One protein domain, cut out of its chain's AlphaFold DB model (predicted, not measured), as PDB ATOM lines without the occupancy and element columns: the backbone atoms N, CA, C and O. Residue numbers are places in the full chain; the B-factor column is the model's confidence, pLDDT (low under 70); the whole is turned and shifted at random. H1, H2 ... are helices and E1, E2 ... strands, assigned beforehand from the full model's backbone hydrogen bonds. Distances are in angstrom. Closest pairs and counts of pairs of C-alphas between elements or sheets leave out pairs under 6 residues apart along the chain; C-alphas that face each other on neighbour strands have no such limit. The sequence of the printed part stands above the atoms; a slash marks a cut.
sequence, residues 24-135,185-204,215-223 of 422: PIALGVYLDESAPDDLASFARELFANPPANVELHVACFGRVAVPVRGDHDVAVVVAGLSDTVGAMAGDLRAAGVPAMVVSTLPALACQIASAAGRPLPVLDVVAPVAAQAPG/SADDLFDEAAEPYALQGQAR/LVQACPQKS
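AT A GLANCE: This is residues 24 to 135, 185 to 204 and 215 to 223 of the 422 residues of an uncharacterized protein of Eggerthellaceae bacterium zg-1050 (UniProt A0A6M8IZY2). A twisted sheet of four parallel strands makes the core, with helix H1 over one face and helix H2 over the other. H3 packs on H2 nearly at a right angle, beyond the ends of the strands, and four very short helices, H4 to H7, lie round the rim. The printed part has 141 residues, with seven named helices and four named strands in the order E1 H1 E2 E3 H2 E4 H3 H4 H5 H6 H7, of mixed class; the sheet runs E2 E1 E3 E4. It is compact, with a radius of gyration of the C-alphas of 14.4 A, and spans 41 by 34 by 29 A.

IN THESE COORDINATES: Strand E1, residues 25 to 32, starts with C-alpha 25 at (3.853, -49.301, 47.154) and is 22.5 A long. E2, residues 54 to 61, is 21.8 A; E3, residues 74 to 78, is 13.3 A; E4 is residues 99 to 102. Helix H1, residues 37 to 47, is 15.3 A; H2, residues 85 to 94, is 14.2 A; H3, residues 106 to 115, is 14.1 A and ends with C-alpha 115 at (6.132, -20.475, 29.664). The four-residue helices are H4, 186 to 189, H5, 201 to 204, H6, 215 to 218, and H7, 220 to 223, with C-alpha 223 at (-3.340, -44.315, 51.838).

HOW THE PARTS SIT: The sheet is only just strongly twisted, its C-alphas up to 4.2 A off the best plane. E2 and E1 are parallel, with N 57 and O 27 2.9 A apart; E1 and E3 have N 30 and O 76 at 2.8 A; E3 and E4 have N 100 and O 75 at 2.9 A. H1 lies over E1 and E3 at a height over the sheet of 9.7 A, along the strands, and its C-alpha 40 is 7.0 A from C-alpha 78. H2, on the opposite face, lies over E3 at a height of 9.0 A, along the strands; the C-alphas of Ala 89 and Ala 99 are 5.8 A apart. H2 and H3 touch, about perpendicular at 78 degrees, closest at the C-alphas of Gly 86 and Ala 113, 4.7 A. H3 and H4 only just touch, with 3 pairs of C-alphas within 8 A, closest at Ala 107 and Ala 186, 6.4 A. H6 only grazes the sheet; H6 and H7 touch only at the corner. H5 touches no helix. In H1, H2 and H3 every O i to N i+4 pair is within hydrogen-bond range; H4 to H7 are too short for such a pair.

THE WHOLE: The C-alphas farthest apart are those of Ala 52 and Ala 193, 41.6 A. Residues 136 to 184 and 205 to 214 are not printed, with C-alpha gaps of 11.5 A and 16.4 A. The links E2 to E3 and H4 to H5 are long. Mean pLDDT of the printed part is 87.8; residues 130 to 135 and 185 to 189 are under 70.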
ATOM      1  N   PRO A  24       2.044 -53.451  48.988       90.94
ATOM      2  CA  PRO A  24       3.254 -52.887  48.405       90.94
ATOM      3  C   PRO A  24       2.968 -51.560  47.687       90.94
ATOM      4  O   PRO A  24       1.916 -51.391  47.056       90.94
ATOM      5  N   ILE A  25       3.919 -50.631  47.767       93.56
ATOM      6  CA  ILE A  25       3.853 -49.301  47.154       93.56
ATOM      7  C   ILE A  25       5.056 -49.098  46.235       93.56
ATOM      8  O   ILE A  25       6.187 -49.163  46.707       93.56
ATOM      9  N   ALA A  26       4.819 -48.781  44.968       94.69
ATOM     10  CA  ALA A  26       5.838 -48.309  44.038       94.69
ATOM     11  C   ALA A  26       5.852 -46.772  44.023       94.69
ATOM     12  O   ALA A  26       4.898 -46.137  43.575       94.69
ATOM     13  N   LEU A  27       6.923 -46.162  44.531       95.00
ATOM     14  CA  LEU A  27       7.079 -44.711  44.640       95.00
ATOM     15  C   LEU A  27       8.222 -44.224  43.743       95.00
ATOM     16  O   LEU A  27       9.380 -44.591  43.947       95.00
ATOM     17  N   GLY A  28       7.910 -43.322  42.814       95.25
ATOM     18  CA  GLY A  28       8.911 -42.595  42.034       95.25
ATOM     19  C   GLY A  28       9.303 -41.272  42.688       95.25
ATOM     20  O   GLY A  28       8.441 -40.444  42.961       95.25
ATOM     21  N   VAL A  29      10.593 -41.017  42.889       95.69
ATOM     22  CA  VAL A  29      11.118 -39.713  43.316       95.69
ATOM     23  C   VAL A  29      12.030 -39.169  42.223       95.69
ATOM     24  O   VAL A  29      13.083 -39.734  41.932       95.69
ATOM     25  N   TYR A  30      11.620 -38.060  41.619       96.19
ATOM     26  CA  TYR A  30      12.324 -37.404  40.526       96.19
ATOM     27  C   TYR A  30      12.913 -36.091  41.034       96.19
ATOM     28  O   TYR A  30      12.170 -35.188  41.409       96.19
ATOM     29  N   LEU A  31      14.238 -35.985  41.077       95.69
ATOM     30  CA  LEU A  31      14.942 -34.804  41.564       95.69
ATOM     31  C   LEU A  31      15.418 -33.955  40.391       95.69
ATOM     32  O   LEU A  31      16.215 -34.413  39.577       95.69
ATOM     33  N   ASP A  32      14.958 -32.713  40.322       96.12
ATOM     34  CA  ASP A  32      15.516 -31.726  39.405       96.12
ATOM     35  C   ASP A  32      16.947 -31.370  39.843       96.12
ATOM     36  O   ASP A  32      17.191 -31.047  41.007       96.12
ATOM     37  N   GLU A  33      17.903 -31.412  38.915       94.00
ATOM     38  CA  GLU A  33      19.293 -30.996  39.145       94.00
ATOM     39  C   GLU A  33      19.416 -29.532  39.594       94.00
ATOM     40  O   GLU A  33      20.403 -29.170  40.232       94.00
ATOM     41  N   SER A  34      18.433 -28.692  39.264       94.69
ATOM     42  CA  SER A  34      18.383 -27.280  39.658       94.69
ATOM     43  C   SER A  34      17.612 -27.019  40.960       94.69
ATOM     44  O   SER A  34      17.420 -25.859  41.331       94.69
ATOM     45  N   ALA A  35      17.140 -28.067  41.647       94.06
ATOM     46  CA  ALA A  35      16.433 -27.922  42.916       94.06
ATOM     47  C   ALA A  35      17.330 -27.255  43.979       94.06
ATOM     48  O   ALA A  35      18.498 -27.632  44.105       94.06
ATOM     49  N   PRO A  36      16.799 -26.310  44.783       94.38
ATOM     50  CA  PRO A  36      17.531 -25.724  45.903       94.38
ATOM     51  C   PRO A  36      18.109 -26.785  46.850       94.38
ATOM     52  O   PRO A  36      17.466 -27.801  47.133       94.38
ATOM     53  N   ASP A  37      19.322 -26.547  47.361       92.50
ATOM     54  CA  ASP A  37      20.069 -27.531  48.159       92.50
ATOM     55  C   ASP A  37      19.324 -27.977  49.424       92.50
ATOM     56  O   ASP A  37      19.394 -29.147  49.809       92.50
ATOM     57  N   ASP A  38      18.602 -27.064  50.074       92.69
ATOM     58  CA  ASP A  38      17.803 -27.350  51.265       92.69
ATOM     59  C   ASP A  38      16.625 -28.281  50.948       92.69
ATOM     60  O   ASP A  38      16.395 -29.254  51.670       92.69
ATOM     61  N   LEU A  39      15.939 -28.049  49.828       94.94
ATOM     62  CA  LEU A  39      14.852 -28.888  49.334       94.94
ATOM     63  C   LEU A  39      15.350 -30.264  48.868       94.94
ATOM     64  O   LEU A  39      14.762 -31.290  49.222       94.94
ATOM     65  N   ALA A  40      16.454 -30.314  48.119       93.06
ATOM     66  CA  ALA A  40      17.059 -31.571  47.687       93.06
ATOM     67  C   ALA A  40      17.552 -32.398  48.887       93.06
ATOM     68  O   ALA A  40      17.364 -33.615  48.931       93.06
ATOM     69  N   SER A  41      18.151 -31.746  49.889       93.50
ATOM     70  CA  SER A  41      18.572 -32.393  51.139       93.50
ATOM     71  C   SER A  41      17.377 -32.919  51.928       93.50
ATOM     72  O   SER A  41      17.401 -34.064  52.371       93.50
ATOM     73  N   PHE A  42      16.308 -32.128  52.036       94.06
ATOM     74  CA  PHE A  42      15.057 -32.546  52.660       94.06
ATOM     75  C   PHE A  42      14.452 -33.779  51.978       94.06
ATOM     76  O   PHE A  42      14.079 -34.731  52.661       94.06
ATOM     77  N   ALA A  43      14.388 -33.802  50.643       92.50
ATOM     78  CA  ALA A  43      13.853 -34.943  49.906       92.50
ATOM     79  C   ALA A  43      14.708 -36.203  50.112       92.50
ATOM     80  O   ALA A  43      14.172 -37.276  50.389       92.50
ATOM     81  N   ARG A  44      16.039 -36.075  50.041       91.31
ATOM     82  CA  ARG A  44      16.952 -37.193  50.319       91.31
ATOM     83  C   ARG A  44      16.785 -37.716  51.741       91.31
ATOM     84  O   ARG A  44      16.751 -38.924  51.919       91.31
ATOM     85  N   GLU A  45      16.649 -36.837  52.732       91.56
ATOM     86  CA  GLU A  45      16.420 -37.220  54.129       91.56
ATOM     87  C   GLU A  45      15.083 -37.960  54.302       91.56
ATOM     88  O   GLU A  45      15.037 -39.015  54.936       91.56
ATOM     89  N   LEU A  46      14.008 -37.441  53.699       90.44
ATOM     90  CA  LEU A  46      12.664 -38.011  53.798       90.44
ATOM     91  C   LEU A  46      12.568 -39.410  53.174       90.44
ATOM     92  O   LEU A  46      11.879 -40.273  53.717       90.44
ATOM     93  N   PHE A  47      13.259 -39.635  52.054       89.06
ATOM     94  CA  PHE A  47      13.202 -40.884  51.291       89.06
ATOM     95  C   PHE A  47      14.429 -41.791  51.483       89.06
ATOM     96  O   PHE A  47      14.532 -42.811  50.811       89.06
ATOM     97  N   ALA A  48      15.347 -41.467  52.403       85.44
ATOM     98  CA  ALA A  48      16.595 -42.217  52.593       85.44
ATOM     99  C   ALA A  48      16.379 -43.689  52.974       85.44
ATOM    100  O   ALA A  48      17.140 -44.555  52.553       85.44
ATOM    101  N   ASN A  49      15.363 -43.964  53.797       82.81
ATOM    102  CA  ASN A  49      15.123 -45.281  54.382       82.81
ATOM    103  C   ASN A  49      13.672 -45.711  54.134       82.81
ATOM    104  O   ASN A  49      12.851 -45.636  55.055       82.81
ATOM    105  N   PRO A  50      13.327 -46.127  52.901       81.94
ATOM    106  CA  PRO A  50      12.001 -46.648  52.631       81.94
ATOM    107  C   PRO A  50      11.768 -47.929  53.455       81.94
ATOM    108  O   PRO A  50      12.681 -48.747  53.615       81.94
ATOM    109  N   PRO A  51      10.561 -48.127  54.004       81.56
ATOM    110  CA  PRO A  51      10.207 -49.382  54.652       81.56
ATOM    111  C   PRO A  51      10.104 -50.525  53.635       81.56
ATOM    112  O   PRO A  51       9.966 -50.304  52.438       81.56
ATOM    113  N   ALA A  52      10.133 -51.771  54.119       81.06
ATOM    114  CA  ALA A  52      10.231 -52.967  53.275       81.06
ATOM    115  C   ALA A  52       9.074 -53.162  52.271       81.06
ATOM    116  O   ALA A  52       9.233 -53.891  51.299       81.06
ATOM    117  N   ASN A  53       7.917 -52.542  52.504       84.00
ATOM    118  CA  ASN A  53       6.762 -52.579  51.606       84.00
ATOM    119  C   ASN A  53       6.759 -51.436  50.572       84.00
ATOM    120  O   ASN A  53       5.768 -51.273  49.865       84.00
ATOM    121  N   VAL A  54       7.827 -50.639  50.489       90.69
ATOM    122  CA  VAL A  54       7.970 -49.549  49.520       90.69
ATOM    123  C   VAL A  54       9.111 -49.852  48.558       90.69
ATOM    124  O   VAL A  54      10.276 -49.900  48.946       90.69
ATOM    125  N   GLU A  55       8.772 -49.999  47.284       92.81
ATOM    126  CA  GLU A  55       9.720 -49.987  46.183       92.81
ATOM    127  C   GLU A  55       9.970 -48.533  45.774       92.81
ATOM    128  O   GLU A  55       9.113 -47.868  45.190       92.81
ATOM    129  N   LEU A  56      11.140 -48.014  46.145       92.81
ATOM    130  CA  LEU A  56      11.533 -46.638  45.874       92.81
ATOM    131  C   LEU A  56      12.403 -46.571  44.614       92.81
ATOM    132  O   LEU A  56      13.507 -47.117  44.586       92.81
ATOM    133  N   HIS A  57      11.946 -45.827  43.613       93.38
ATOM    134  CA  HIS A  57      12.720 -45.502  42.421       93.38
ATOM    135  C   HIS A  57      13.134 -44.032  42.450       93.38
ATOM    136  O   HIS A  57      12.287 -43.147  42.364       93.38
ATOM    137  N   VAL A  58      14.437 -43.757  42.532       93.25
ATOM    138  CA  VAL A  58      14.974 -42.387  42.557       93.25
ATOM    139  C   VAL A  58      15.696 -42.081  41.249       93.25
ATOM    140  O   VAL A  58      16.567 -42.846  40.838       93.25
ATOM    141  N   ALA A  59      15.381 -40.951  40.617       93.12
ATOM    142  CA  ALA A  59      16.072 -40.486  39.417       93.12
ATOM    143  C   ALA A  59      16.303 -38.971  39.443       93.12
ATOM    144  O   ALA A  59      15.444 -38.221  39.893       93.12
ATOM    145  N   CYS A  60      17.445 -38.518  38.925       92.38
ATOM    146  CA  CYS A  60      17.722 -37.094  38.731       92.38
ATOM    147  C   CYS A  60      17.473 -36.705  37.270       92.38
ATOM    148  O   CYS A  60      17.897 -37.434  36.374       92.38
ATOM    149  N   PHE A  61      16.816 -35.574  37.026       93.06
ATOM    150  CA  PHE A  61      16.512 -35.057  35.689       93.06
ATOM    151  C   PHE A  61      16.871 -33.569  35.583       93.06
ATOM    152  O   PHE A  61      17.114 -32.903  36.584       93.06
ATOM    153  N   GLY A  62      16.920 -33.044  34.361       86.56
ATOM    154  CA  GLY A  62      17.284 -31.652  34.091       86.56
ATOM    155  C   GLY A  62      18.034 -31.578  32.773       86.56
ATOM    156  O   GLY A  62      17.430 -31.380  31.723       86.56
ATOM    157  N   ARG A  63      19.346 -31.837  32.804       80.38
ATOM    158  CA  ARG A  63      20.162 -31.937  31.580       80.38
ATOM    159  C   ARG A  63      19.943 -33.233  30.810       80.38
ATOM    160  O   ARG A  63      20.059 -33.254  29.588       80.38
ATOM    161  N   VAL A  64      19.660 -34.316  31.530       82.75
ATOM    162  CA  VAL A  64      19.421 -35.645  30.962       82.75
ATOM    163  C   VAL A  64      17.941 -35.978  31.101       82.75
ATOM    164  O   VAL A  64      17.374 -35.889  32.191       82.75
ATOM    165  N   ALA A  65      17.315 -36.358  29.987       80.25
ATOM    166  CA  ALA A  65      15.947 -36.848  29.992       80.25
ATOM    167  C   ALA A  65      15.894 -38.222  30.669       80.25
ATOM    168  O   ALA A  65      16.664 -39.124  30.334       80.25
ATOM    169  N   VAL A  66      14.960 -38.382  31.603       88.69
ATOM    170  CA  VAL A  66      14.723 -39.641  32.308       88.69
ATOM    171  C   VAL A  66      13.401 -40.223  31.819       88.69
ATOM    172  O   VAL A  66      12.405 -39.498  31.799       88.69
ATOM    173  N   PRO A  67      13.350 -41.510  31.435       87.12
ATOM    174  CA  PRO A  67      12.095 -42.138  31.062       87.12
ATOM    175  C   PRO A  67      11.155 -42.227  32.269       87.12
ATOM    176  O   PRO A  67      11.534 -42.655  33.362       87.12
ATOM    177  N   VAL A  68       9.904 -41.845  32.044       88.69
ATOM    178  CA  VAL A  68       8.819 -42.034  33.004       88.69
ATOM    179  C   VAL A  68       8.489 -43.519  33.116       88.69
ATOM    180  O   VAL A  68       8.448 -44.230  32.110       88.69
ATOM    181  N   ARG A  69       8.221 -43.984  34.340       88.44
ATOM    182  CA  ARG A  69       7.708 -45.333  34.576       88.44
ATOM    183  C   ARG A  69       6.242 -45.262  34.987       88.44
ATOM    184  O   ARG A  69       5.906 -44.571  35.943       88.44
ATOM    185  N   GLY A  70       5.384 -45.955  34.242       88.69
ATOM    186  CA  GLY A  70       3.939 -46.022  34.499       88.69
ATOM    187  C   GLY A  70       3.525 -47.096  35.511       88.69
ATOM    188  O   GLY A  70       2.339 -47.295  35.728       88.69
ATOM    189  N   ASP A  71       4.486 -47.821  36.089       92.06
ATOM    190  CA  ASP A  71       4.262 -48.845  37.118       92.06
ATOM    191  C   ASP A  71       4.276 -48.274  38.545       92.06
ATOM    192  O   ASP A  71       3.951 -48.984  39.495       92.06
ATOM    193  N   HIS A  72       4.631 -46.997  38.705       94.88
ATOM    194  CA  HIS A  72       4.568 -46.309  39.987       94.88
ATOM    195  C   HIS A  72       3.115 -46.060  40.412       94.88
ATOM    196  O   HIS A  72       2.286 -45.622  39.619       94.88
ATOM    197  N   ASP A  73       2.826 -46.249  41.697       94.94
ATOM    198  CA  ASP A  73       1.545 -45.863  42.296       94.94
ATOM    199  C   ASP A  73       1.427 -44.348  42.460       94.94
ATOM    200  O   ASP A  73       0.330 -43.793  42.451       94.94
ATOM    201  N   VAL A  74       2.567 -43.689  42.669       95.69
ATOM    202  CA  VAL A  74       2.660 -42.255  42.922       95.69
ATOM    203  C   VAL A  74       4.066 -41.751  42.620       95.69
ATOM    204  O   VAL A  74       5.052 -42.477  42.778       95.69
ATOM    205  N   ALA A  75       4.167 -40.491  42.207       96.75
ATOM    206  CA  ALA A  75       5.432 -39.823  41.958       96.75
ATOM    207  C   ALA A  75       5.564 -38.494  42.713       96.75
ATOM    208  O   ALA A  75       4.611 -37.727  42.852       96.75
ATOM    209  N   VAL A  76       6.781 -38.213  43.170       96.94
ATOM    210  CA  VAL A  76       7.187 -36.962  43.811       96.94
ATOM    211  C   VAL A  76       8.270 -36.322  42.956       96.94
ATOM    212  O   VAL A  76       9.376 -36.845  42.847       96.94
ATOM    213  N   VAL A  77       7.950 -35.188  42.349       97.44
ATOM    214  CA  VAL A  77       8.878 -34.364  41.578       97.44
ATOM    215  C   VAL A  77       9.393 -33.256  42.491       97.44
ATOM    216  O   VAL A  77       8.640 -32.379  42.900       97.44
ATOM    217  N   VAL A  78      10.675 -33.301  42.836       97.56
ATOM    218  CA  VAL A  78      11.355 -32.253  43.603       97.56
ATOM    219  C   VAL A  78      11.827 -31.205  42.607       97.56
ATOM    220  O   VAL A  78      12.778 -31.450  41.866       97.56
ATOM    221  N   ALA A  79      11.116 -30.084  42.539       95.94
ATOM    222  CA  ALA A  79      11.285 -29.088  41.492       95.94
ATOM    223  C   ALA A  79      12.311 -28.012  41.855       95.94
ATOM    224  O   ALA A  79      12.346 -27.512  42.981       95.94
ATOM    225  N   GLY A  80      13.110 -27.639  40.859       91.38
ATOM    226  CA  GLY A  80      13.932 -26.443  40.849       91.38
ATOM    227  C   GLY A  80      13.432 -25.448  39.808       91.38
ATOM    228  O   GLY A  80      12.238 -25.171  39.709       91.38
ATOM    229  N   LEU A  81      14.371 -24.899  39.046       91.25
ATOM    230  CA  LEU A  81      14.157 -23.881  38.021       91.25
ATOM    231  C   LEU A  81      14.240 -24.438  36.591       91.25
ATOM    232  O   LEU A  81      14.270 -23.660  35.637       91.25
ATOM    233  N   SER A  82      14.306 -25.760  36.414       93.75
ATOM    234  CA  SER A  82      14.349 -26.360  35.080       93.75
ATOM    235  C   SER A  82      13.002 -26.206  34.364       93.75
ATOM    236  O   SER A  82      11.939 -26.491  34.915       93.75
ATOM    237  N   ASP A  83      13.043 -25.854  33.079       93.38
ATOM    238  CA  ASP A  83      11.866 -25.804  32.194       93.38
ATOM    239  C   ASP A  83      11.246 -27.187  31.919       93.38
ATOM    240  O   ASP A  83      10.088 -27.305  31.513       93.38
ATOM    241  N   THR A  84      11.986 -28.255  32.220       94.56
ATOM    242  CA  THR A  84      11.559 -29.651  32.075       94.56
ATOM    243  C   THR A  84      10.666 -30.161  33.211       94.56
ATOM    244  O   THR A  84      10.042 -31.210  33.042       94.56
ATOM    245  N   VAL A  85      10.533 -29.443  34.338       95.81
ATOM    246  CA  VAL A  85       9.692 -29.865  35.484       95.81
ATOM    247  C   VAL A  85       8.240 -30.091  35.053       95.81
ATOM    248  O   VAL A  85       7.641 -31.120  35.376       95.81
ATOM    249  N   GLY A  86       7.687 -29.153  34.278       95.06
ATOM    250  CA  GLY A  86       6.321 -29.242  33.760       95.06
ATOM    251  C   GLY A  86       6.112 -30.441  32.834       95.06
ATOM    252  O   GLY A  86       5.095 -31.132  32.924       95.06
ATOM    253  N   ALA A  87       7.098 -30.727  31.976       94.75
ATOM    254  CA  ALA A  87       7.076 -31.889  31.094       94.75
ATOM    255  C   ALA A  87       7.130 -33.198  31.896       94.75
ATOM    256  O   ALA A  87       6.256 -34.036  31.716       94.75
ATOM    257  N   MET A  88       8.060 -33.328  32.849       95.69
ATOM    258  CA  MET A  88       8.198 -34.513  33.707       95.69
ATOM    259  C   MET A  88       6.901 -34.834  34.465       95.69
ATOM    260  O   MET A  88       6.388 -35.950  34.393       95.69
ATOM    261  N   ALA A  89       6.321 -33.843  35.154       95.81
ATOM    262  CA  ALA A  89       5.063 -34.024  35.881       95.81
ATOM    263  C   ALA A  89       3.872 -34.295  34.942       95.81
ATOM    264  O   ALA A  89       2.929 -35.000  35.308       95.81
ATOM    265  N   GLY A  90       3.879 -33.724  33.735       95.44
ATOM    266  CA  GLY A  90       2.881 -33.997  32.700       95.44
ATOM    267  C   GLY A  90       2.966 -35.419  32.152       95.44
ATOM    268  O   GLY A  90       1.940 -36.085  32.035       95.44
ATOM    269  N   ASP A  91       4.173 -35.896  31.872       95.62
ATOM    270  CA  ASP A  91       4.423 -37.214  31.293       95.62
ATOM    271  C   ASP A  91       4.108 -38.334  32.305       95.62
ATOM    272  O   ASP A  91       3.508 -39.342  31.934       95.62
ATOM    273  N   LEU A  92       4.393 -38.126  33.600       96.12
ATOM    274  CA  LEU A  92       3.944 -39.006  34.694       96.12
ATOM    275  C   LEU A  92       2.418 -39.147  34.731       96.12
ATOM    276  O   LEU A  92       1.893 -40.262  34.731       96.12
ATOM    277  N   ARG A  93       1.695 -38.022  34.682       95.19
ATOM    278  CA  ARG A  93       0.225 -38.025  34.671       95.19
ATOM    279  C   ARG A  93      -0.339 -38.664  33.406       95.19
ATOM    280  O   ARG A  93      -1.318 -39.401  33.487       95.19
ATOM    281  N   ALA A  94       0.282 -38.428  32.250       94.81
ATOM    282  CA  ALA A  94      -0.102 -39.069  30.994       94.81
ATOM    283  C   ALA A  94       0.083 -40.598  31.039       94.81
ATOM    284  O   ALA A  94      -0.681 -41.322  30.406       94.81
ATOM    285  N   ALA A  95       1.046 -41.086  31.827       95.12
ATOM    286  CA  ALA A  95       1.248 -42.507  32.105       95.12
ATOM    287  C   ALA A  95       0.293 -43.079  33.176       95.12
ATOM    288  O   ALA A  95       0.381 -44.262  33.492       95.12
ATOM    289  N   GLY A  96      -0.619 -42.268  33.728       94.25
ATOM    290  CA  GLY A  96      -1.567 -42.678  34.767       94.25
ATOM    291  C   GLY A  96      -1.018 -42.613  36.194       94.25
ATOM    292  O   GLY A  96      -1.704 -43.049  37.115       94.25
ATOM    293  N   VAL A  97       0.178 -42.051  36.392       96.31
ATOM    294  CA  VAL A  97       0.809 -41.910  37.709       96.31
ATOM    295  C   VAL A  97       0.464 -40.538  38.297       96.31
ATOM    296  O   VAL A  97       0.838 -39.515  37.712       96.31
ATOM    297  N   PRO A  98      -0.214 -40.463  39.458       95.69
ATOM    298  CA  PRO A  98      -0.386 -39.209  40.180       95.69
ATOM    299  C   PRO A  98       0.981 -38.606  40.525       95.69
ATOM    300  O   PRO A  98       1.819 -39.278  41.130       95.69
ATOM    301  N   ALA A  99       1.208 -37.338  40.173       96.31
ATOM    302  CA  ALA A  99       2.496 -36.672  40.362       96.31
ATOM    303  C   ALA A  99       2.355 -35.394  41.195       96.31
ATOM    304  O   ALA A  99       1.723 -34.437  40.758       96.31
ATOM    305  N   MET A 100       2.989 -35.375  42.367       96.50
ATOM    306  CA  MET A 100       3.135 -34.184  43.204       96.50
ATOM    307  C   MET A 100       4.389 -33.424  42.803       96.50
ATOM    308  O   MET A 100       5.445 -34.032  42.643       96.50
ATOM    309  N   VAL A 101       4.309 -32.099  42.737       97.50
ATOM    310  CA  VAL A 101       5.464 -31.222  42.539       97.50
ATOM    311  C   VAL A 101       5.774 -30.491  43.836       97.50
ATOM    312  O   VAL A 101       4.969 -29.708  44.324       97.50
ATOM    313  N   VAL A 102       6.947 -30.734  44.407       96.75
ATOM    314  CA  VAL A 102       7.392 -30.128  45.664       96.75
ATOM    315  C   VAL A 102       8.376 -29.008  45.349       96.75
ATOM    316  O   VAL A 102       9.378 -29.264  44.686       96.75
ATOM    317  N   SER A 103       8.113 -27.786  45.819       95.06
ATOM    318  CA  SER A 103       8.977 -26.625  45.554       95.06
ATOM    319  C   SER A 103       8.995 -25.618  46.708       95.06
ATOM    320  O   SER A 103       7.991 -25.413  47.392       95.06
ATOM    321  N   THR A 104      10.139 -24.959  46.911       94.25
ATOM    322  CA  THR A 104      10.274 -23.743  47.740       94.25
ATOM    323  C   THR A 104      10.057 -22.459  46.930       94.25
ATOM    324  O   THR A 104       9.972 -21.385  47.518       94.25
ATOM    325  N   LEU A 105       9.924 -22.577  45.606       93.25
ATOM    326  CA  LEU A 105       9.649 -21.511  44.636       93.25
ATOM    327  C   LEU A 105       8.423 -21.894  43.765       93.25
ATOM    328  O   LEU A 105       8.562 -22.107  42.555       93.25
ATOM    329  N   PRO A 106       7.245 -22.173  44.357       92.31
ATOM    330  CA  PRO A 106       6.111 -22.737  43.626       92.31
ATOM    331  C   PRO A 106       5.517 -21.815  42.548       92.31
ATOM    332  O   PRO A 106       5.151 -22.326  41.488       92.31
ATOM    333  N   ALA A 107       5.432 -20.499  42.767       89.75
ATOM    334  CA  ALA A 107       4.964 -19.530  41.777       89.75
ATOM    335  C   ALA A 107       5.914 -19.505  40.581       89.75
ATOM    336  O   ALA A 107       5.483 -19.728  39.448       89.75
ATOM    337  N   LEU A 108       7.217 -19.356  40.834       91.38
ATOM    338  CA  LEU A 108       8.219 -19.337  39.772       91.38
ATOM    339  C   LEU A 108       8.259 -20.662  38.993       91.38
ATOM    340  O   LEU A 108       8.303 -20.654  37.763       91.38
ATOM    341  N   ALA A 109       8.161 -21.809  39.673       93.19
ATOM    342  CA  ALA A 109       8.069 -23.113  39.013       93.19
ATOM    343  C   ALA A 109       6.822 -23.223  38.112       93.19
ATOM    344  O   ALA A 109       6.911 -23.729  36.991       93.19
ATOM    345  N   CYS A 110       5.665 -22.714  38.558       91.81
ATOM    346  CA  CYS A 110       4.450 -22.667  37.741       91.81
ATOM    347  C   CYS A 110       4.602 -21.743  36.526       91.81
ATOM    348  O   CYS A 110       4.165 -22.107  35.430       91.81
ATOM    349  N   GLN A 111       5.231 -20.576  36.696       92.31
ATOM    350  CA  GLN A 111       5.488 -19.628  35.611       92.31
ATOM    351  C   GLN A 111       6.420 -20.227  34.553       92.31
ATOM    352  O   GLN A 111       6.085 -20.205  33.369       92.31
ATOM    353  N   ILE A 112       7.540 -20.829  34.968       94.00
ATOM    354  CA  ILE A 112       8.498 -21.498  34.073       94.00
ATOM    355  C   ILE A 112       7.802 -22.615  33.285       94.00
ATOM    356  O   ILE A 112       7.888 -22.664  32.058       94.00
ATOM    357  N   ALA A 113       7.051 -23.479  33.971       94.75
ATOM    358  CA  ALA A 113       6.328 -24.581  33.345       94.75
ATOM    359  C   ALA A 113       5.256 -24.092  32.350       94.75
ATOM    360  O   ALA A 113       5.090 -24.658  31.268       94.75
ATOM    361  N   SER A 114       4.555 -23.006  32.684       94.19
ATOM    362  CA  SER A 114       3.564 -22.381  31.802       94.19
ATOM    363  C   SER A 114       4.218 -21.741  30.576       94.19
ATOM    364  O   SER A 114       3.735 -21.936  29.460       94.19
ATOM    365  N   ALA A 115       5.348 -21.051  30.754       94.25
ATOM    366  CA  ALA A 115       6.132 -20.475  29.664       94.25
ATOM    367  C   ALA A 115       6.684 -21.551  28.711       94.25
ATOM    368  O   ALA A 115       6.736 -21.338  27.502       94.25
ATOM    369  N   ALA A 116       7.013 -22.735  29.236       94.06
ATOM    370  CA  ALA A 116       7.411 -23.906  28.456       94.06
ATOM    371  C   ALA A 116       6.232 -24.640  27.773       94.06
ATOM    372  O   ALA A 116       6.431 -25.664  27.117       94.06
ATOM    373  N   GLY A 117       4.991 -24.162  27.928       95.38
ATOM    374  CA  GLY A 117       3.792 -24.791  27.361       95.38
ATOM    375  C   GLY A 117       3.370 -26.090  28.060       95.38
ATOM    376  O   GLY A 117       2.600 -26.873  27.504       95.38
ATOM    377  N   ARG A 118       3.873 -26.343  29.273       94.69
ATOM    378  CA  ARG A 118       3.606 -27.538  30.085       94.69
ATOM    379  C   ARG A 118       3.156 -27.129  31.497       94.69
ATOM    380  O   ARG A 118       3.873 -27.403  32.456       94.69
ATOM    381  N   PRO A 119       1.995 -26.465  31.652       93.31
ATOM    382  CA  PRO A 119       1.576 -25.899  32.932       93.31
ATOM    383  C   PRO A 119       1.394 -26.969  34.017       93.31
ATOM    384  O   PRO A 119       0.919 -28.083  33.763       93.31
ATOM    385  N   LEU A 120       1.745 -26.596  35.248       91.19
ATOM    386  CA  LEU A 120       1.539 -27.416  36.436       91.19
ATOM    387  C   LEU A 120       0.136 -27.168  37.012       91.19
ATOM    388  O   LEU A 120      -0.226 -26.012  37.237       91.19
ATOM    389  N   PRO A 121      -0.661 -28.218  37.287       88.56
ATOM    390  CA  PRO A 121      -1.894 -28.061  38.044       88.56
ATOM    391  C   PRO A 121      -1.568 -27.564  39.449       88.56
ATOM    392  O   PRO A 121      -0.826 -28.208  40.185       88.56
ATOM    393  N   VAL A 122      -2.145 -26.434  39.847       80.62
ATOM    394  CA  VAL A 122      -1.782 -25.777  41.112       80.62
ATOM    395  C   VAL A 122      -2.053 -26.662  42.336       80.62
ATOM    396  O   VAL A 122      -1.317 -26.611  43.318       80.62
ATOM    397  N   LEU A 123      -3.072 -27.528  42.268       82.56
ATOM    398  CA  LEU A 123      -3.399 -28.481  43.335       82.56
ATOM    399  C   LEU A 123      -2.347 -29.586  43.519       82.56
ATOM    400  O   LEU A 123      -2.266 -30.158  44.605       82.56
ATOM    401  N   ASP A 124      -1.527 -29.841  42.499       89.81
ATOM    402  CA  ASP A 124      -0.427 -30.805  42.555       89.81
ATOM    403  C   ASP A 124       0.883 -30.169  43.042       89.81
ATOM    404  O   ASP A 124       1.847 -30.881  43.323       89.81
ATOM    405  N   VAL A 125       0.920 -28.838  43.194       92.56
ATOM    406  CA  VAL A 125       2.089 -28.100  43.680       92.56
ATOM    407  C   VAL A 125       2.030 -27.932  45.201       92.56
ATOM    408  O   VAL A 125       1.138 -27.296  45.776       92.56
ATOM    409  N   VAL A 126       3.029 -28.488  45.879       92.50
ATOM    410  CA  VAL A 126       3.154 -28.526  47.333       92.50
ATOM    411  C   VAL A 126       4.366 -27.714  47.784       92.50
ATOM    412  O   VAL A 126       5.494 -27.947  47.361       92.50
ATOM    413  N   ALA A 127       4.116 -26.756  48.677       91.06
ATOM    414  CA  ALA A 127       5.092 -25.764  49.116       91.06
ATOM    415  C   ALA A 127       5.042 -25.550  50.638       91.06
ATOM    416  O   ALA A 127       3.988 -25.778  51.247       91.06
ATOM    417  N   PRO A 128       6.134 -25.075  51.271       88.12
ATOM    418  CA  PRO A 128       6.265 -24.927  52.728       88.12
ATOM    419  C   PRO A 128       5.526 -23.694  53.286       88.12
ATOM    420  O   PRO A 128       5.912 -23.122  54.303       88.12
ATOM    421  N   VAL A 129       4.447 -23.276  52.628       80.25
ATOM    422  CA  VAL A 129       3.603 -22.148  53.020       80.25
ATOM    423  C   VAL A 129       2.197 -22.652  53.319       80.25
ATOM    424  O   VAL A 129       1.701 -23.602  52.695       80.25
ATOM    425  N   ALA A 130       1.543 -22.024  54.298       60.72
ATOM    426  CA  ALA A 130       0.120 -22.234  54.504       60.72
ATOM    427  C   ALA A 130      -0.520 -21.656  53.260       60.72
ATOM    428  O   ALA A 130      -0.336 -20.465  53.034       60.72
ATOM    429  N   ALA A 131      -1.178 -22.486  52.441       51.62
ATOM    430  CA  ALA A 131      -1.868 -21.996  51.253       51.62
ATOM    431  C   ALA A 131      -2.583 -20.701  51.641       51.62
ATOM    432  O   ALA A 131      -3.386 -20.723  52.589       51.62
ATOM    433  N   GLN A 132      -2.212 -19.581  51.006       44.47
ATOM    434  CA  GLN A 132      -2.936 -18.337  51.212       44.47
ATOM    435  C   GLN A 132      -4.393 -18.696  50.960       44.47
ATOM    436  O   GLN A 132      -4.713 -19.342  49.967       44.47
ATOM    437  N   ALA A 133      -5.253 -18.496  51.956       32.47
ATOM    438  CA  ALA A 133      -6.571 -19.097  51.905       32.47
ATOM    439  C   ALA A 133      -7.423 -18.353  50.869       32.47
ATOM    440  O   ALA A 133      -7.950 -17.280  51.165       32.47
ATOM    441  N   PRO A 134      -7.721 -19.011  49.743       41.75
ATOM    442  CA  PRO A 134      -9.121 -19.227  49.437       41.75
ATOM    443  C   PRO A 134      -9.324 -20.694  49.062       41.75
ATOM    444  O   PRO A 134      -9.147 -21.105  47.926       41.75
ATOM    445  N   GLY A 135      -9.702 -21.528  50.032       35.69
ATOM    446  CA  GLY A 135      -9.962 -22.930  49.708       35.69
ATOM    447  C   GLY A 135     -10.067 -23.831  50.912       35.69
ATOM    448  O   GLY A 135     -11.164 -24.194  51.266       35.69
ATOM    449  N   SER A 185      -6.228 -19.454  40.849       47.56
ATOM    450  CA  SER A 185      -5.026 -19.204  40.060       47.56
ATOM    451  C   SER A 185      -3.775 -19.439  40.918       47.56
ATOM    452  O   SER A 185      -3.836 -19.380  42.149       47.56
ATOM    453  N   ALA A 186      -2.633 -19.738  40.289       49.50
ATOM    454  CA  ALA A 186      -1.361 -19.889  41.005       49.50
ATOM    455  C   ALA A 186      -0.974 -18.596  41.751       49.50
ATOM    456  O   ALA A 186      -0.483 -18.671  42.878       49.50
ATOM    457  N   ASP A 187      -1.295 -17.444  41.153       48.28
ATOM    458  CA  ASP A 187      -1.019 -16.100  41.675       48.28
ATOM    459  C   ASP A 187      -1.792 -15.796  42.972       48.28
ATOM    460  O   ASP A 187      -1.337 -15.010  43.798       48.28
ATOM    461  N   ASP A 188      -2.938 -16.452  43.202       56.12
ATOM    462  CA  ASP A 188      -3.723 -16.294  44.437       56.12
ATOM    463  C   ASP A 188      -3.248 -17.209  45.583       56.12
ATOM    464  O   ASP A 188      -3.625 -17.015  46.743       56.12
ATOM    465  N   LEU A 189      -2.474 -18.258  45.273       65.94
ATOM    466  CA  LEU A 189      -2.138 -19.336  46.212       65.94
ATOM    467  C   LEU A 189      -0.713 -19.249  46.762       65.94
ATOM    468  O   LEU A 189      -0.469 -19.707  47.889       65.94
ATOM    469  N   PHE A 190       0.203 -18.656  45.999       78.31
ATOM    470  CA  PHE A 190       1.607 -18.505  46.361       78.31
ATOM    471  C   PHE A 190       1.982 -17.025  46.426       78.31
ATOM    472  O   PHE A 190       1.670 -16.249  45.533       78.31
ATOM    473  N   ASP A 191       2.630 -16.624  47.521       79.19
ATOM    474  CA  ASP A 191       3.210 -15.284  47.638       79.19
ATOM    475  C   ASP A 191       4.552 -15.285  46.907       79.19
ATOM    476  O   ASP A 191       5.553 -15.724  47.477       79.19
ATOM    477  N   GLU A 192       4.559 -14.839  45.650       80.31
ATOM    478  CA  GLU A 192       5.767 -14.752  44.820       80.31
ATOM    479  C   GLU A 192       6.839 -13.858  45.462       80.31
ATOM    480  O   GLU A 192       8.030 -14.144  45.364       80.31
ATOM    481  N   ALA A 193       6.444 -12.812  46.199       82.31
ATOM    482  CA  ALA A 193       7.392 -11.917  46.861       82.31
ATOM    483  C   ALA A 193       8.099 -12.571  48.062       82.31
ATOM    484  O   ALA A 193       9.139 -12.081  48.506       82.31
ATOM    485  N   ALA A 194       7.541 -13.661  48.594       83.50
ATOM    486  CA  ALA A 194       8.108 -14.427  49.698       83.50
ATOM    487  C   ALA A 194       8.958 -15.626  49.236       83.50
ATOM    488  O   ALA A 194       9.485 -16.360  50.076       83.50
ATOM    489  N   GLU A 195       9.095 -15.839  47.925       87.19
ATOM    490  CA  GLU A 195       9.914 -16.902  47.349       87.19
ATOM    491  C   GLU A 195      11.405 -16.502  47.265       87.19
ATOM    492  O   GLU A 195      11.717 -15.358  46.925       87.19
ATOM    493  N   PRO A 196      12.364 -17.415  47.538       88.75
ATOM    494  CA  PRO A 196      12.187 -18.792  47.998       88.75
ATOM    495  C   PRO A 196      11.752 -18.883  49.465       88.75
ATOM    496  O   PRO A 196      12.327 -18.250  50.352       88.75
ATOM    497  N   TYR A 197      10.801 -19.772  49.742       88.06
ATOM    498  CA  TYR A 197      10.400 -20.071  51.108       88.06
ATOM    499  C   TYR A 197      11.493 -20.852  51.846       88.06
ATOM    500  O   TYR A 197      11.850 -21.965  51.459       88.06
ATOM    501  N   ALA A 198      11.967 -20.307  52.965       87.62
ATOM    502  CA  ALA A 198      12.963 -20.967  53.802       87.62
ATOM    503  C   ALA A 198      12.424 -22.276  54.412       87.62
ATOM    504  O   ALA A 198      11.442 -22.273  55.160       87.62
ATOM    505  N   LEU A 199      13.101 -23.401  54.156       89.19
ATOM    506  CA  LEU A 199      12.662 -24.722  54.611       89.19
ATOM    507  C   LEU A 199      13.155 -25.061  56.029       89.19
ATOM    508  O   LEU A 199      13.962 -25.966  56.241       89.19
ATOM    509  N   GLN A 200      12.674 -24.323  57.033       85.62
ATOM    510  CA  GLN A 200      13.094 -24.489  58.431       85.62
ATOM    511  C   GLN A 200      11.911 -24.449  59.407       85.62
ATOM    512  O   GLN A 200      10.867 -23.861  59.120       85.62
ATOM    513  N   GLY A 201      12.077 -25.082  60.574       88.25
ATOM    514  CA  GLY A 201      11.090 -25.079  61.660       88.25
ATOM    515  C   GLY A 201       9.670 -25.405  61.182       88.25
ATOM    516  O   GLY A 201       9.433 -26.435  60.550       88.25
ATOM    517  N   GLN A 202       8.736 -24.486  61.437       85.81
ATOM    518  CA  GLN A 202       7.320 -24.638  61.096       85.81
ATOM    519  C   GLN A 202       7.062 -24.790  59.585       85.81
ATOM    520  O   GLN A 202       6.145 -25.511  59.196       85.81
ATOM    521  N   ALA A 203       7.860 -24.152  58.724       86.81
ATOM    522  CA  ALA A 203       7.695 -24.235  57.272       86.81
ATOM    523  C   ALA A 203       7.956 -25.665  56.765       86.81
ATOM    524  O   ALA A 203       7.219 -26.199  55.936       86.81
ATOM    525  N   ARG A 204       8.955 -26.337  57.352       91.06
ATOM    526  CA  ARG A 204       9.262 -27.746  57.078       91.06
ATOM    527  C   ARG A 204       8.158 -28.684  57.571       91.06
ATOM    528  O   ARG A 204       7.766 -29.596  56.845       91.06
ATOM    529  N   LEU A 215      -0.591 -36.967  49.252       91.81
ATOM    530  CA  LEU A 215      -0.391 -38.420  49.114       91.81
ATOM    531  C   LEU A 215      -1.656 -39.218  49.445       91.81
ATOM    532  O   LEU A 215      -2.028 -40.144  48.726       91.81
ATOM    533  N   VAL A 216      -2.324 -38.852  50.538       88.31
ATOM    534  CA  VAL A 216      -3.556 -39.509  50.978       88.31
ATOM    535  C   VAL A 216      -4.691 -39.295  49.967       88.31
ATOM    536  O   VAL A 216      -5.416 -40.237  49.659       88.31
ATOM    537  N   GLN A 217      -4.805 -38.088  49.404       87.75
ATOM    538  CA  GLN A 217      -5.835 -37.748  48.417       87.75
ATOM    539  C   GLN A 217      -5.583 -38.364  47.037       87.75
ATOM    540  O   GLN A 217      -6.527 -38.801  46.382       87.75
ATOM    541  N   ALA A 218      -4.327 -38.402  46.597       87.88
ATOM    542  CA  ALA A 218      -3.933 -38.931  45.298       87.88
ATOM    543  C   ALA A 218      -4.030 -40.464  45.238       87.88
ATOM    544  O   ALA A 218      -4.288 -41.023  44.171       87.88
ATOM    545  N   CYS A 219      -3.852 -41.148  46.375       88.62
ATOM    546  CA  CYS A 219      -3.792 -42.610  46.445       88.62
ATOM    547  C   CYS A 219      -4.698 -43.187  47.548       88.62
ATOM    548  O   CYS A 219      -4.202 -43.850  48.466       88.62
ATOM    549  N   PRO A 220      -6.030 -43.001  47.480       85.69
ATOM    550  CA  PRO A 220      -6.926 -43.368  48.575       85.69
ATOM    551  C   PRO A 220      -6.880 -44.867  48.911       85.69
ATOM    552  O   PRO A 220      -6.933 -45.228  50.085       85.69
ATOM    553  N   GLN A 221      -6.692 -45.739  47.913       86.88
ATOM    554  CA  GLN A 221      -6.627 -47.199  48.092       86.88
ATOM    555  C   GLN A 221      -5.342 -47.678  48.783       86.88
ATOM    556  O   GLN A 221      -5.334 -48.756  49.367       86.88
ATOM    557  N   LYS A 222      -4.254 -46.897  48.718       90.62
ATOM    558  CA  LYS A 222      -2.958 -47.217  49.345       90.62
ATOM    559  C   LYS A 222      -2.599 -46.245  50.471       90.62
ATOM    560  O   LYS A 222      -1.485 -46.276  50.989       90.62
ATOM    561  N   SER A 223      -3.545 -45.399  50.876       90.25
ATOM    562  CA  SER A 223      -3.340 -44.315  51.838       90.25
ATOM    563  C   SER A 223      -2.851 -44.817  53.201       90.25
ATOM    564  O   SER A 223      -1.947 -44.216  53.781       90.25
TER     565      SER A 223